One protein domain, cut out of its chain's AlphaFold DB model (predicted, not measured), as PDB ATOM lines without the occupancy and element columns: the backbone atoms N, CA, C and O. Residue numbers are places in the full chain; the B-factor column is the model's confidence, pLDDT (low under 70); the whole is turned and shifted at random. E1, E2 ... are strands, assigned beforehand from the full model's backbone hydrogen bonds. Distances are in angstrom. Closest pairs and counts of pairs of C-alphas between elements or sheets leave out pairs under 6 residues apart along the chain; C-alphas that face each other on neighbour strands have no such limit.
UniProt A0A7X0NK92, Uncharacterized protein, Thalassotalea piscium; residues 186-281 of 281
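Overview. This is residues 186 to 281 of the 281 residues of an uncharacterized protein of Thalassotalea piscium (UniProt A0A7X0NK92). Little of this domain is regular structure: a small three-stranded sheet, E2-E3-E4, sits in the middle, with bent strand E1 towards one end of the longest axis. The unnamed stretch 236 to 281 folds back beside E4, pairing briefly at residues 247 to 248. Four strands, no named helix, hold 24 of 96 printed residues: all strand, compact, radius of gyration of the C-alphas 14.0 A, spans 40 by 32 by 23 A.

Arrangement. E1, residues 187 to 195, bends by 51 degrees at residue 191 and is apart from E2, residues 206 to 211, E3, residues 220 to 225, and E4, residues 233 to 235. E2, E3 and E4 form a meander, each strand the antiparallel neighbour of the one before. Hairpin E2 and E3 has N 207 and O 224 within hydrogen-bond range, 2.8 A; hairpin E3 and E4 has N 223 and O 233, 2.8 A.

Along the chain. E1 starts at C-alpha 187 (135.132, 82.977, 111.535), spanning 23.8 A; E2 spans 16.2 A, E3 16.5 A. E4 ends at C-alpha 235 (113.705, 84.791, 100.303).

Size, cuts and confidence. The C-alphas farthest apart, Asn 187 and Asn 255, are 45.2 A apart. The printed part has no cut; its three links are short. pLDDT is under 70 at residues 201 to 203, 251 to 254 and 264 to 281.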
ATOM      1  N   VAL A 186     135.544  86.078 114.502       96.81
ATOM      2  CA  VAL A 186     135.293  86.472 113.104       96.81
ATOM      3  C   VAL A 186     135.542  85.325 112.122       96.81
ATOM      4  O   VAL A 186     136.242  85.462 111.127       96.81
ATOM      5  N   ASN A 187     135.022  84.135 112.426       97.00
ATOM      6  CA  ASN A 187     135.132  82.977 111.535       97.00
ATOM      7  C   ASN A 187     133.820  82.742 110.779       97.00
ATOM      8  O   ASN A 187     132.748  83.127 111.235       97.00
ATOM      9  N   PHE A 188     133.904  82.058 109.636       97.81
ATOM     10  CA  PHE A 188     132.750  81.750 108.794       97.81
ATOM     11  C   PHE A 188     132.565  80.242 108.617       97.81
ATOM     12  O   PHE A 188     133.490  79.524 108.241       97.81
ATOM     13  N   GLU A 189     131.344  79.754 108.830       97.81
ATOM     14  CA  GLU A 189     130.958  78.363 108.579       97.81
ATOM     15  C   GLU A 189     130.021  78.275 107.370       97.81
ATOM     16  O   GLU A 189     128.917  78.818 107.388       97.81
ATOM     17  N   LEU A 190     130.399  77.541 106.317       98.00
ATOM     18  CA  LEU A 190     129.521  77.325 105.161       98.00
ATOM     19  C   LEU A 190     128.312  76.449 105.531       98.00
ATOM     20  O   LEU A 190     128.398  75.221 105.579       98.00
ATOM     21  N   VAL A 191     127.133  77.058 105.661       98.06
ATOM     22  CA  VAL A 191     125.900  76.343 106.037       98.06
ATOM     23  C   VAL A 191     124.978  76.035 104.860       98.06
ATOM     24  O   VAL A 191     124.103  75.158 104.947       98.06
ATOM     25  N   GLN A 192     125.140  76.729 103.734       97.81
ATOM     26  CA  GLN A 192     124.327  76.514 102.542       97.81
ATOM     27  C   GLN A 192     125.121  76.788 101.271       97.81
ATOM     28  O   GLN A 192     125.711  77.844 101.119       97.81
ATOM     29  N   SER A 193     125.033  75.870 100.309       96.56
ATOM     30  CA  SER A 193     125.544  76.038  98.947       96.56
ATOM     31  C   SER A 193     124.505  75.483  97.978       96.56
ATOM     32  O   SER A 193     124.139  74.304  98.055       96.56
ATOM     33  N   LYS A 194     123.925  76.336  97.128       95.38
ATOM     34  CA  LYS A 194     122.843  75.932  96.214       95.38
ATOM     35  C   LYS A 194     122.934  76.658  94.875       95.38
ATOM     36  O   LYS A 194     123.185  77.853  94.816       95.38
ATOM     37  N   LYS A 195     122.625  75.931  93.801       92.50
ATOM     38  CA  LYS A 195     122.470  76.464  92.439       92.50
ATOM     39  C   LYS A 195     120.988  76.629  92.096       92.50
ATOM     40  O   LYS A 195     120.169  75.798  92.492       92.50
ATOM     41  N   ASN A 196     120.635  77.664  91.330       88.31
ATOM     42  CA  ASN A 196     119.274  77.930  90.822       88.31
ATOM     43  C   ASN A 196     118.180  78.069  91.903       88.31
ATOM     44  O   ASN A 196     116.991  77.826  91.643       88.31
ATOM     45  N   HIS A 197     118.576  78.437  93.119       89.19
ATOM     46  CA  HIS A 197     117.691  78.524  94.282       89.19
ATOM     47  C   HIS A 197     117.001  79.883  94.389       89.19
ATOM     48  O   HIS A 197     115.811  79.944  94.708       89.19
ATOM     49  N   PHE A 198     117.723  80.945  94.038       87.88
ATOM     50  CA  PHE A 198     117.170  82.270  93.802       87.88
ATOM     51  C   PHE A 198     116.750  82.417  92.340       87.88
ATOM     52  O   PHE A 198     117.442  81.977  91.417       87.88
ATOM     53  N   LYS A 199     115.550  82.963  92.129       85.44
ATOM     54  CA  LYS A 199     114.923  83.080  90.804       85.44
ATOM     55  C   LYS A 199     115.134  84.441  90.145       85.44
ATOM     56  O   LYS A 199     114.900  84.541  88.936       85.44
ATOM     57  N   TRP A 200     115.579  85.455  90.889       81.38
ATOM     58  CA  TRP A 200     116.000  86.716  90.285       81.38
ATOM     59  C   TRP A 200     117.241  86.497  89.412       81.38
ATOM     60  O   TRP A 200     118.034  85.581  89.632       81.38
ATOM     61  N   LYS A 201     117.350  87.283  88.340       64.44
ATOM     62  CA  LYS A 201     118.395  87.151  87.319       64.44
ATOM     63  C   LYS A 201     119.284  88.385  87.365       64.44
ATOM     64  O   LYS A 201     118.721  89.471  87.367       64.44
ATOM     65  N   ASN A 202     120.600  88.183  87.251       68.06
ATOM     66  CA  ASN A 202     121.634  89.187  86.966       68.06
ATOM     67  C   ASN A 202     121.646  90.402  87.930       68.06
ATOM     68  O   ASN A 202     120.675  91.160  88.019       68.06
ATOM     69  N   LYS A 203     122.785  90.639  88.590       69.06
ATOM     70  CA  LYS A 203     123.035  91.809  89.454       69.06
ATOM     71  C   LYS A 203     122.672  93.142  88.776       69.06
ATOM     72  O   LYS A 203     122.053  94.004  89.390       69.06
ATOM     73  N   ALA A 204     122.915  93.282  87.471       73.06
ATOM     74  CA  ALA A 204     122.607  94.493  86.705       73.06
ATOM     75  C   ALA A 204     121.103  94.817  86.595       73.06
ATOM     76  O   ALA A 204     120.737  95.926  86.218       73.06
ATOM     77  N   LYS A 205     120.203  93.867  86.886       79.62
ATOM     78  CA  LYS A 205     118.743  94.068  86.784       79.62
ATOM     79  C   LYS A 205     118.029  94.045  88.128       79.62
ATOM     80  O   LYS A 205     116.819  94.275  88.164       79.62
ATOM     81  N   THR A 206     118.755  93.768  89.205       86.00
ATOM     82  CA  THR A 206     118.169  93.512  90.516       86.00
ATOM     83  C   THR A 206     118.962  94.232  91.598       86.00
ATOM     84  O   THR A 206     120.178  94.104  91.658       86.00
ATOM     85  N   LYS A 207     118.277  94.959  92.479       87.25
ATOM     86  CA  LYS A 207     118.840  95.486  93.721       87.25
ATOM     87  C   LYS A 207     118.484  94.532  94.858       87.25
ATOM     88  O   LYS A 207     117.303  94.295  95.117       87.25
ATOM     89  N   VAL A 208     119.499  93.953  95.485       89.25
ATOM     90  CA  VAL A 208     119.361  93.046  96.631       89.25
ATOM     91  C   VAL A 208     119.496  93.866  97.912       89.25
ATOM     92  O   VAL A 208     120.353  94.744  97.978       89.25
ATOM     93  N   ARG A 209     118.633  93.607  98.894       89.25
ATOM     94  CA  ARG A 209     118.737  94.146 100.253       89.25
ATOM     95  C   ARG A 209     118.540  93.027 101.267       89.25
ATOM     96  O   ARG A 209     117.784  92.089 100.989       89.25
ATOM     97  N   ILE A 210     119.214  93.179 102.399       92.25
ATOM     98  CA  ILE A 210     119.187  92.279 103.547       92.25
ATOM     99  C   ILE A 210     118.551  93.025 104.716       92.25
ATOM    100  O   ILE A 210     118.897  94.187 104.923       92.25
ATOM    101  N   ALA A 211     117.584  92.394 105.376       91.12
ATOM    102  CA  ALA A 211     116.961  92.844 106.625       91.12
ATOM    103  C   ALA A 211     115.916  91.823 107.076       91.12
ATOM    104  O   ALA A 211     115.414  91.074 106.237       91.12
ATOM    105  N   ASP A 212     115.510  91.858 108.338       91.50
ATOM    106  CA  ASP A 212     114.364  91.105 108.851       91.50
ATOM    107  C   ASP A 212     113.047  91.590 108.217       91.50
ATOM    108  O   ASP A 212     112.532  92.660 108.545       91.50
ATOM    109  N   ILE A 213     112.509  90.821 107.256       86.81
ATOM    110  CA  ILE A 213     111.313  91.212 106.492       86.81
ATOM    111  C   ILE A 213     110.024  90.757 107.160       86.81
ATOM    112  O   ILE A 213     108.963  91.337 106.915       86.81
ATOM    113  N   ASN A 214     110.092  89.703 107.961       87.44
ATOM    114  CA  ASN A 214     108.930  89.080 108.577       87.44
ATOM    115  C   ASN A 214     108.867  89.251 110.101       87.44
ATOM    116  O   ASN A 214     107.972  88.658 110.711       87.44
ATOM    117  N   GLY A 215     109.778  90.029 110.685       88.94
ATOM    118  CA  GLY A 215     109.830  90.331 112.112       88.94
ATOM    119  C   GLY A 215     110.221  89.123 112.964       88.94
ATOM    120  O   GLY A 215     109.772  89.014 114.107       88.94
ATOM    121  N   ASP A 216     110.971  88.158 112.411       91.56
ATOM    122  CA  ASP A 216     111.338  86.921 113.119       91.56
ATOM    123  C   ASP A 216     112.708  86.968 113.824       91.56
ATOM    124  O   ASP A 216     113.152  85.967 114.412       91.56
ATOM    125  N   GLY A 217     113.341  88.143 113.817       91.88
ATOM    126  CA  GLY A 217     114.647  88.422 114.407       91.88
ATOM    127  C   GLY A 217     115.811  87.882 113.581       91.88
ATOM    128  O   GLY A 217     116.906  87.724 114.112       91.88
ATOM    129  N   LYS A 218     115.571  87.514 112.317       95.88
ATOM    130  CA  LYS A 218     116.598  87.087 111.362       95.88
ATOM    131  C   LYS A 218     116.431  87.850 110.076       95.88
ATOM    132  O   LYS A 218     115.322  88.018 109.583       95.88
ATOM    133  N   ASP A 219     117.554  88.192 109.481       95.69
ATOM    134  CA  ASP A 219     117.552  88.830 108.193       95.69
ATOM    135  C   ASP A 219     117.053  87.893 107.090       95.69
ATOM    136  O   ASP A 219     117.326  86.694 107.026       95.69
ATOM    137  N   ASP A 220     116.328  88.490 106.164       94.94
ATOM    138  CA  ASP A 220     115.813  87.908 104.947       94.94
ATOM    139  C   ASP A 220     116.421  88.627 103.736       94.94
ATOM    140  O   ASP A 220     117.273  89.508 103.840       94.94
ATOM    141  N   ILE A 221     115.971  88.258 102.536       92.88
ATOM    142  CA  ILE A 221     116.383  88.911 101.294       92.88
ATOM    143  C   ILE A 221     115.180  89.445 100.549       92.88
ATOM    144  O   ILE A 221     114.282  88.678 100.190       92.88
ATOM    145  N   ILE A 222     115.256  90.713 100.149       90.38
ATOM    146  CA  ILE A 222     114.441  91.262  99.071       90.38
ATOM    147  C   ILE A 222     115.305  91.547  97.844       90.38
ATOM    148  O   ILE A 222     116.302  92.262  97.882       90.38
ATOM    149  N   ALA A 223     114.898  90.983  96.715       89.88
ATOM    150  CA  ALA A 223     115.538  91.160  95.426       89.88
ATOM    151  C   ALA A 223     114.571  91.909  94.506       89.88
ATOM    152  O   ALA A 223     113.643  91.337  93.922       89.88
ATOM    153  N   SER A 224     114.777  93.220  94.423       87.94
ATOM    154  CA  SER A 224     113.895  94.145  93.720       87.94
ATOM    155  C   SER A 224     114.380  94.384  92.307       87.94
ATOM    156  O   SER A 224     115.540  94.705  92.073       87.94
ATOM    157  N   SER A 225     113.484  94.263  91.346       88.25
ATOM    158  CA  SER A 225     113.764  94.605  89.964       88.25
ATOM    159  C   SER A 225     114.056  96.089  89.810       88.25
ATOM    160  O   SER A 225     113.376  96.935  90.392       88.25
ATOM    161  N   ARG A 226     115.053  96.408  88.991       86.81
ATOM    162  CA  ARG A 226     115.426  97.781  88.635       86.81
ATOM    163  C   ARG A 226     114.469  98.430  87.641       86.81
ATOM    164  O   ARG A 226     114.237  99.618  87.719       86.81
ATOM    165  N   LYS A 227     113.820  97.647  86.770       85.69
ATOM    166  CA  LYS A 227     112.879  98.153  85.752       85.69
ATOM    167  C   LYS A 227     111.457  97.630  85.955       85.69
ATOM    168  O   LYS A 227     111.266  96.537  86.493       85.69
ATOM    169  N   LYS A 228     110.466  98.394  85.475       83.25
ATOM    170  CA  LYS A 228     109.040  98.006  85.452       83.25
ATOM    171  C   LYS A 228     108.819  96.698  84.685       83.25
ATOM    172  O   LYS A 228     109.603  96.337  83.809       83.25
ATOM    173  N   GLY A 229     107.752  95.979  85.033       79.94
ATOM    174  CA  GLY A 229     107.373  94.712  84.395       79.94
ATOM    175  C   GLY A 229     108.264  93.503  84.722       79.94
ATOM    176  O   GLY A 229     107.951  92.388  84.303       79.94
ATOM    177  N   ILE A 230     109.350  93.673  85.486       84.12
ATOM    178  CA  ILE A 230     110.191  92.565  85.958       84.12
ATOM    179  C   ILE A 230     109.744  92.153  87.371       84.12
ATOM    180  O   ILE A 230     109.333  92.969  88.192       84.12
ATOM    181  N   THR A 231     109.763  90.847  87.640       85.19
ATOM    182  CA  THR A 231     109.303  90.273  88.910       85.19
ATOM    183  C   THR A 231     110.285  90.540  90.051       85.19
ATOM    184  O   THR A 231     111.466  90.219  89.945       85.19
ATOM    185  N   HIS A 232     109.766  91.044  91.167       86.81
ATOM    186  CA  HIS A 232     110.454  91.129  92.458       86.81
ATOM    187  C   HIS A 232     110.435  89.781  93.179       86.81
ATOM    188  O   HIS A 232     109.518  88.977  92.986       86.81
ATOM    189  N   TYR A 233     111.412  89.533  94.043       90.12
ATOM    190  CA  TYR A 233     111.505  88.289  94.797       90.12
ATOM    191  C   TYR A 233     111.831  88.536  96.265       90.12
ATOM    192  O   TYR A 233     112.502  89.504  96.604       90.12
ATOM    193  N   VAL A 234     111.384  87.615  97.113       91.56
ATOM    194  CA  VAL A 234     111.735  87.550  98.534       91.56
ATOM    195  C   VAL A 234     112.241  86.155  98.873       91.56
ATOM    196  O   VAL A 234     111.740  85.164  98.334       91.56
ATOM    197  N   SER A 235     113.229  86.054  99.748       94.44
ATOM    198  CA  SER A 235     113.705  84.791 100.303       94.44
ATOM    199  C   SER A 235     113.847  84.929 101.806       94.44
ATOM    200  O   SER A 235     114.680  85.698 102.258       94.44
ATOM    201  N   PHE A 236     113.080  84.131 102.544       95.69
ATOM    202  CA  PHE A 236     113.101  84.168 104.001       95.69
ATOM    203  C   PHE A 236     114.169  83.241 104.584       95.69
ATOM    204  O   PHE A 236     114.334  82.115 104.083       95.69
ATOM    205  N   ALA A 237     114.814  83.651 105.670       97.50
ATOM    206  CA  ALA A 237     115.575  82.765 106.530       97.50
ATOM    207  C   ALA A 237     114.661  81.697 107.157       97.50
ATOM    208  O   ALA A 237     113.421  81.723 107.112       97.50
ATOM    209  N   ASN A 238     115.272  80.623 107.643       97.00
ATOM    210  CA  ASN A 238     114.583  79.577 108.384       97.00
ATOM    211  C   ASN A 238     115.132  79.511 109.810       97.00
ATOM    212  O   ASN A 238     116.106  80.172 110.135       97.00
ATOM    213  N   LYS A 239     114.549  78.653 110.654       95.06
ATOM    214  CA  LYS A 239     114.973  78.500 112.057       95.06
ATOM    215  C   LYS A 239     116.452  78.127 112.255       95.06
ATOM    216  O   LYS A 239     116.929  78.181 113.373       95.06
ATOM    217  N   LYS A 240     117.142  77.675 111.206       96.44
ATOM    218  CA  LYS A 240     118.567  77.317 111.207       96.44
ATOM    219  C   LYS A 240     119.406  78.325 110.414       96.44
ATOM    220  O   LYS A 240     120.428  77.932 109.865       96.44
ATOM    221  N   GLY A 241     118.896  79.534 110.190       95.88
ATOM    222  CA  GLY A 241     119.526  80.588 109.399       95.88
ATOM    223  C   GLY A 241     119.918  80.234 107.968       95.88
ATOM    224  O   GLY A 241     120.848  80.810 107.417       95.88
ATOM    225  N   LYS A 242     119.228  79.267 107.344       97.69
ATOM    226  CA  LYS A 242     119.383  78.981 105.908       97.69
ATOM    227  C   LYS A 242     118.279  79.661 105.119       97.69
ATOM    228  O   LYS A 242     117.102  79.590 105.481       97.69
ATOM    229  N   LEU A 243     118.631  80.204 103.965       96.88
ATOM    230  CA  LEU A 243     117.713  80.919 103.095       96.88
ATOM    231  C   LEU A 243     116.839  79.952 102.294       96.88
ATOM    232  O   LEU A 243     117.324  79.065 101.574       96.88
ATOM    233  N   LYS A 244     115.520  80.119 102.406       96.38
ATOM    234  CA  LYS A 244     114.511  79.334 101.678       96.38
ATOM    235  C   LYS A 244     114.548  79.652 100.176       96.38
ATOM    236  O   LYS A 244     115.240  80.551  99.717       96.38
ATOM    237  N   LYS A 245     113.840  78.866  99.357       93.94
ATOM    238  CA  LYS A 245     113.707  79.189  97.924       93.94
ATOM    239  C   LYS A 245     112.987  80.526  97.767       93.94
ATOM    240  O   LYS A 245     111.991  80.763  98.452       93.94
ATOM    241  N   SER A 246     113.439  81.344  96.818       91.88
ATOM    242  CA  SER A 246     112.831  82.653  96.583       91.88
ATOM    243  C   SER A 246     111.380  82.526  96.108       91.88
ATOM    244  O   SER A 246     111.096  81.755  95.184       91.88
ATOM    245  N   LYS A 247     110.486  83.333  96.672       91.62
ATOM    246  CA  LYS A 247     109.096  83.507  96.239       91.62
ATOM    247  C   LYS A 247     108.965  84.795  95.433       91.62
ATOM    248  O   LYS A 247     109.729  85.733  95.632       91.62
ATOM    249  N   LYS A 248     107.999  84.840  94.515       90.06
ATOM    250  CA  LYS A 248     107.661  86.075  93.796       90.06
ATOM    251  C   LYS A 248     106.963  87.036  94.756       90.06
ATOM    252  O   LYS A 248     106.031  86.626  95.444       90.06
ATOM    253  N   LEU A 249     107.378  88.293  94.751       83.00
ATOM    254  CA  LEU A 249     106.626  89.389  95.351       83.00
ATOM    255  C   LEU A 249     105.634  89.947  94.326       83.00
ATOM    256  O   LEU A 249     105.841  89.845  93.112       83.00
ATOM    257  N   LYS A 250     104.532  90.528  94.810       73.25
ATOM    258  CA  LYS A 250     103.552  91.176  93.933       73.25
ATOM    259  C   LYS A 250     104.236  92.331  93.194       73.25
ATOM    260  O   LYS A 250     104.814  93.218  93.812       73.25
ATOM    261  N   ALA A 251     104.133  92.331  91.865       67.38
ATOM    262  CA  ALA A 251     104.678  93.396  91.017       67.38
ATOM    263  C   ALA A 251     103.972  94.750  91.220       67.38
ATOM    264  O   ALA A 251     104.496  95.786  90.819       67.38
ATOM    265  N   LYS A 252     102.779  94.732  91.833       69.50
ATOM    266  CA  LYS A 252     101.977  95.914  92.134       69.50
ATOM    267  C   LYS A 252     101.744  96.041  93.634       69.50
ATOM    268  O   LYS A 252     101.308  95.080  94.268       69.50
ATOM    269  N   LEU A 253     101.965  97.243  94.152       66.81
ATOM    270  CA  LEU A 253     101.526  97.683  95.474       66.81
ATOM    271  C   LEU A 253     100.419  98.712  95.247       66.81
ATOM    272  O   LEU A 253     100.609  99.652  94.476       66.81
ATOM    273  N   LEU A 254      99.235  98.499  95.830       69.94
ATOM    274  CA  LEU A 254      98.066  99.378  95.643       69.94
ATOM    275  C   LEU A 254      97.758  99.678  94.158       69.94
ATOM    276  O   LEU A 254      97.539 100.819  93.762       69.94
ATOM    277  N   ASN A 255      97.791  98.640  93.312       74.75
ATOM    278  CA  ASN A 255      97.611  98.712  91.853       74.75
ATOM    279  C   ASN A 255      98.659  99.529  91.073       74.75
ATOM    280  O   ASN A 255      98.526  99.667  89.856       74.75
ATOM    281  N   LYS A 256      99.732  99.996  91.719       75.31
ATOM    282  CA  LYS A 256     100.846 100.696  91.071       75.31
ATOM    283  C   LYS A 256     102.046  99.775  90.915       75.31
ATOM    284  O   LYS A 256     102.444  99.089  91.855       75.31
ATOM    285  N   GLU A 257     102.613  99.755  89.715       80.81
ATOM    286  CA  GLU A 257     103.903  99.110  89.481       80.81
ATOM    287  C   GLU A 257     105.019  99.917  90.135       80.81
ATOM    288  O   GLU A 257     104.986 101.148  90.137       80.81
ATOM    289  N   TRP A 258     106.020  99.213  90.650       82.31
ATOM    290  CA  TRP A 258     107.182  99.815  91.289       82.31
ATOM    291  C   TRP A 258     108.461  99.097  90.856       82.31
ATOM    292  O   TRP A 258     108.430  97.933  90.443       82.31
ATOM    293  N   ASN A 259     109.586  99.804  90.919       84.94
ATOM    294  CA  ASN A 259     110.917  99.283  90.630       84.94
ATOM    295  C   ASN A 259     111.973 100.063  91.425       84.94
ATOM    296  O   ASN A 259     111.684 101.129  91.948       84.94
ATOM    297  N   SER A 260     113.178  99.519  91.537       83.50
ATOM    298  CA  SER A 260     114.219 100.075  92.409       83.50
ATOM    299  C   SER A 260     115.061 101.203  91.803       83.50
ATOM    300  O   SER A 260     115.848 101.780  92.549       83.50
ATOM    301  N   ASP A 261     114.908 101.514  90.510       84.88
ATOM    302  CA  ASP A 261     115.533 102.703  89.908       84.88
ATOM    303  C   ASP A 261     114.622 103.940  90.071       84.88
ATOM    304  O   ASP A 261     115.111 105.028  90.351       84.88
ATOM    305  N   ASP A 262     113.298 103.768  89.965       81.75
ATOM    306  CA  ASP A 262     112.302 104.844  90.113       81.75
ATOM    307  C   ASP A 262     111.865 105.074  91.575       81.75
ATOM    308  O   ASP A 262     111.271 106.107  91.884       81.75
ATOM    309  N   PHE A 263     112.064 104.092  92.464       75.31
ATOM    310  CA  PHE A 263     111.603 104.143  93.853       75.31
ATOM    311  C   PHE A 263     112.714 103.730  94.821       75.31
ATOM    312  O   PHE A 263     113.324 102.660  94.692       75.31
ATOM    313  N   GLY A 264     112.910 104.545  95.861       67.62
ATOM    314  CA  GLY A 264     113.598 104.116  97.070       67.62
ATOM    315  C   GLY A 264     112.896 102.903  97.688       67.62
ATOM    316  O   GLY A 264     111.682 102.753  97.612       67.62
ATOM    317  N   LEU A 265     113.675 102.006  98.286       66.81
ATOM    318  CA  LEU A 265     113.142 101.124  99.322       66.81
ATOM    319  C   LEU A 265     113.998 101.417 100.536       66.81
ATOM    320  O   LEU A 265     115.209 101.163 100.497       66.81
ATOM    321  N   THR A 266     113.370 102.013 101.538       64.88
ATOM    322  CA  THR A 266     113.863 101.903 102.900       64.88
ATOM    323  C   THR A 266     113.432 100.554 103.443       64.88
ATOM    324  O   THR A 266     112.498  99.938 102.931       64.88
ATOM    325  N   VAL A 267     114.178 100.073 104.417       62.06
ATOM    326  CA  VAL A 267     113.936  98.796 105.058       62.06
ATOM    327  C   VAL A 267     113.733  99.116 106.525       62.06
ATOM    328  O   VAL A 267     114.621  98.937 107.344       62.06
ATOM    329  N   ASN A 268     112.596  99.747 106.804       60.34
ATOM    330  CA  ASN A 268     112.209 100.155 108.141       60.34
ATOM    331  C   ASN A 268     110.707  99.925 108.303       60.34
ATOM    332  O   ASN A 268     109.966 100.024 107.322       60.34
ATOM    333  N   ASP A 269     110.277  99.625 109.518       61.41
ATOM    334  CA  ASP A 269     108.863  99.586 109.879       61.41
ATOM    335  C   ASP A 269     108.390 101.032 110.076       61.41
ATOM    336  O   ASP A 269     108.551 101.639 111.135       61.41
ATOM    337  N   ALA A 270     107.911 101.644 108.995       60.12
ATOM    338  CA  ALA A 270     107.526 103.048 108.992       60.12
ATOM    339  C   ALA A 270     106.165 103.278 109.669       60.12
ATOM    340  O   ALA A 270     105.827 104.425 109.966       60.12
ATOM    341  N   ASN A 271     105.382 102.219 109.891       57.75
ATOM    342  CA  ASN A 271     104.026 102.286 110.416       57.75
ATOM    343  C   ASN A 271     103.867 101.648 111.819       57.75
ATOM    344  O   ASN A 271     102.844 101.877 112.466       57.75
ATOM    345  N   GLY A 272     104.885 100.940 112.315       61.69
ATOM    346  CA  GLY A 272     104.930 100.332 113.645       61.69
ATOM    347  C   GLY A 272     104.222  98.974 113.758       61.69
ATOM    348  O   GLY A 272     103.853  98.592 114.872       61.69
ATOM    349  N   ASP A 273     103.958  98.275 112.648       63.78
ATOM    350  CA  ASP A 273     103.240  96.991 112.629       63.78
ATOM    351  C   ASP A 273     104.144  95.750 112.757       63.78
ATOM    352  O   ASP A 273     103.650  94.619 112.771       63.78
ATOM    353  N   GLY A 274     105.455  95.952 112.897       54.66
ATOM    354  CA  GLY A 274     106.460  94.894 112.952       54.66
ATOM    355  C   GLY A 274     106.795  94.287 111.585       54.66
ATOM    356  O   GLY A 274     107.467  93.256 111.529       54.66
ATOM    357  N   THR A 275     106.335  94.898 110.490       54.97
ATOM    358  CA  THR A 275     106.601  94.506 109.103       54.97
ATOM    359  C   THR A 275     107.306  95.648 108.376       54.97
ATOM    360  O   THR A 275     107.043  96.824 108.594       54.97
ATOM    361  N   LEU A 276     108.217  95.319 107.464       61.69
ATOM    362  CA  LEU A 276     108.925  96.349 106.705       61.69
ATOM    363  C   LEU A 276     108.021  97.100 105.725       61.69
ATOM    364  O   LEU A 276     107.339  96.490 104.892       61.69
ATOM    365  N   ASP A 277     108.169  98.422 105.708       61.12
ATOM    366  CA  ASP A 277     107.483  99.302 104.777       61.12
ATOM    367  C   ASP A 277     108.334  99.687 103.564       61.12
ATOM    368  O   ASP A 277     109.542  99.917 103.623       61.12
ATOM    369  N   ILE A 278     107.653  99.832 102.427       61.69
ATOM    370  CA  ILE A 278     108.225 100.327 101.175       61.69
ATOM    371  C   ILE A 278     107.840 101.796 101.009       61.69
ATOM    372  O   ILE A 278     106.699 102.115 100.673       61.69
ATOM    373  N   VAL A 279     108.811 102.691 101.200       57.00
ATOM    374  CA  VAL A 279     108.601 104.142 101.099       57.00
ATOM    375  C   VAL A 279     109.105 104.680  99.764       57.00
ATOM    376  O   VAL A 279     110.254 104.469  99.387       57.00
ATOM    377  N   LYS A 280     108.248 105.431  99.067       57.59
ATOM    378  CA  LYS A 280     108.646 106.266  97.932       57.59
ATOM    379  C   LYS A 280     109.284 107.554  98.465       57.59
ATOM    380  O   LYS A 280     108.581 108.341  99.095       57.59
ATOM    381  N   SER A 281     110.566 107.762  98.174       50.97
ATOM    382  CA  SER A 281     111.221 109.078  98.228       50.97
ATOM    383  C   SER A 281     110.829 109.924  97.023       50.97
ATOM    384  O   SER A 281     110.862 109.353  95.904       50.97
TER     385      SER A 281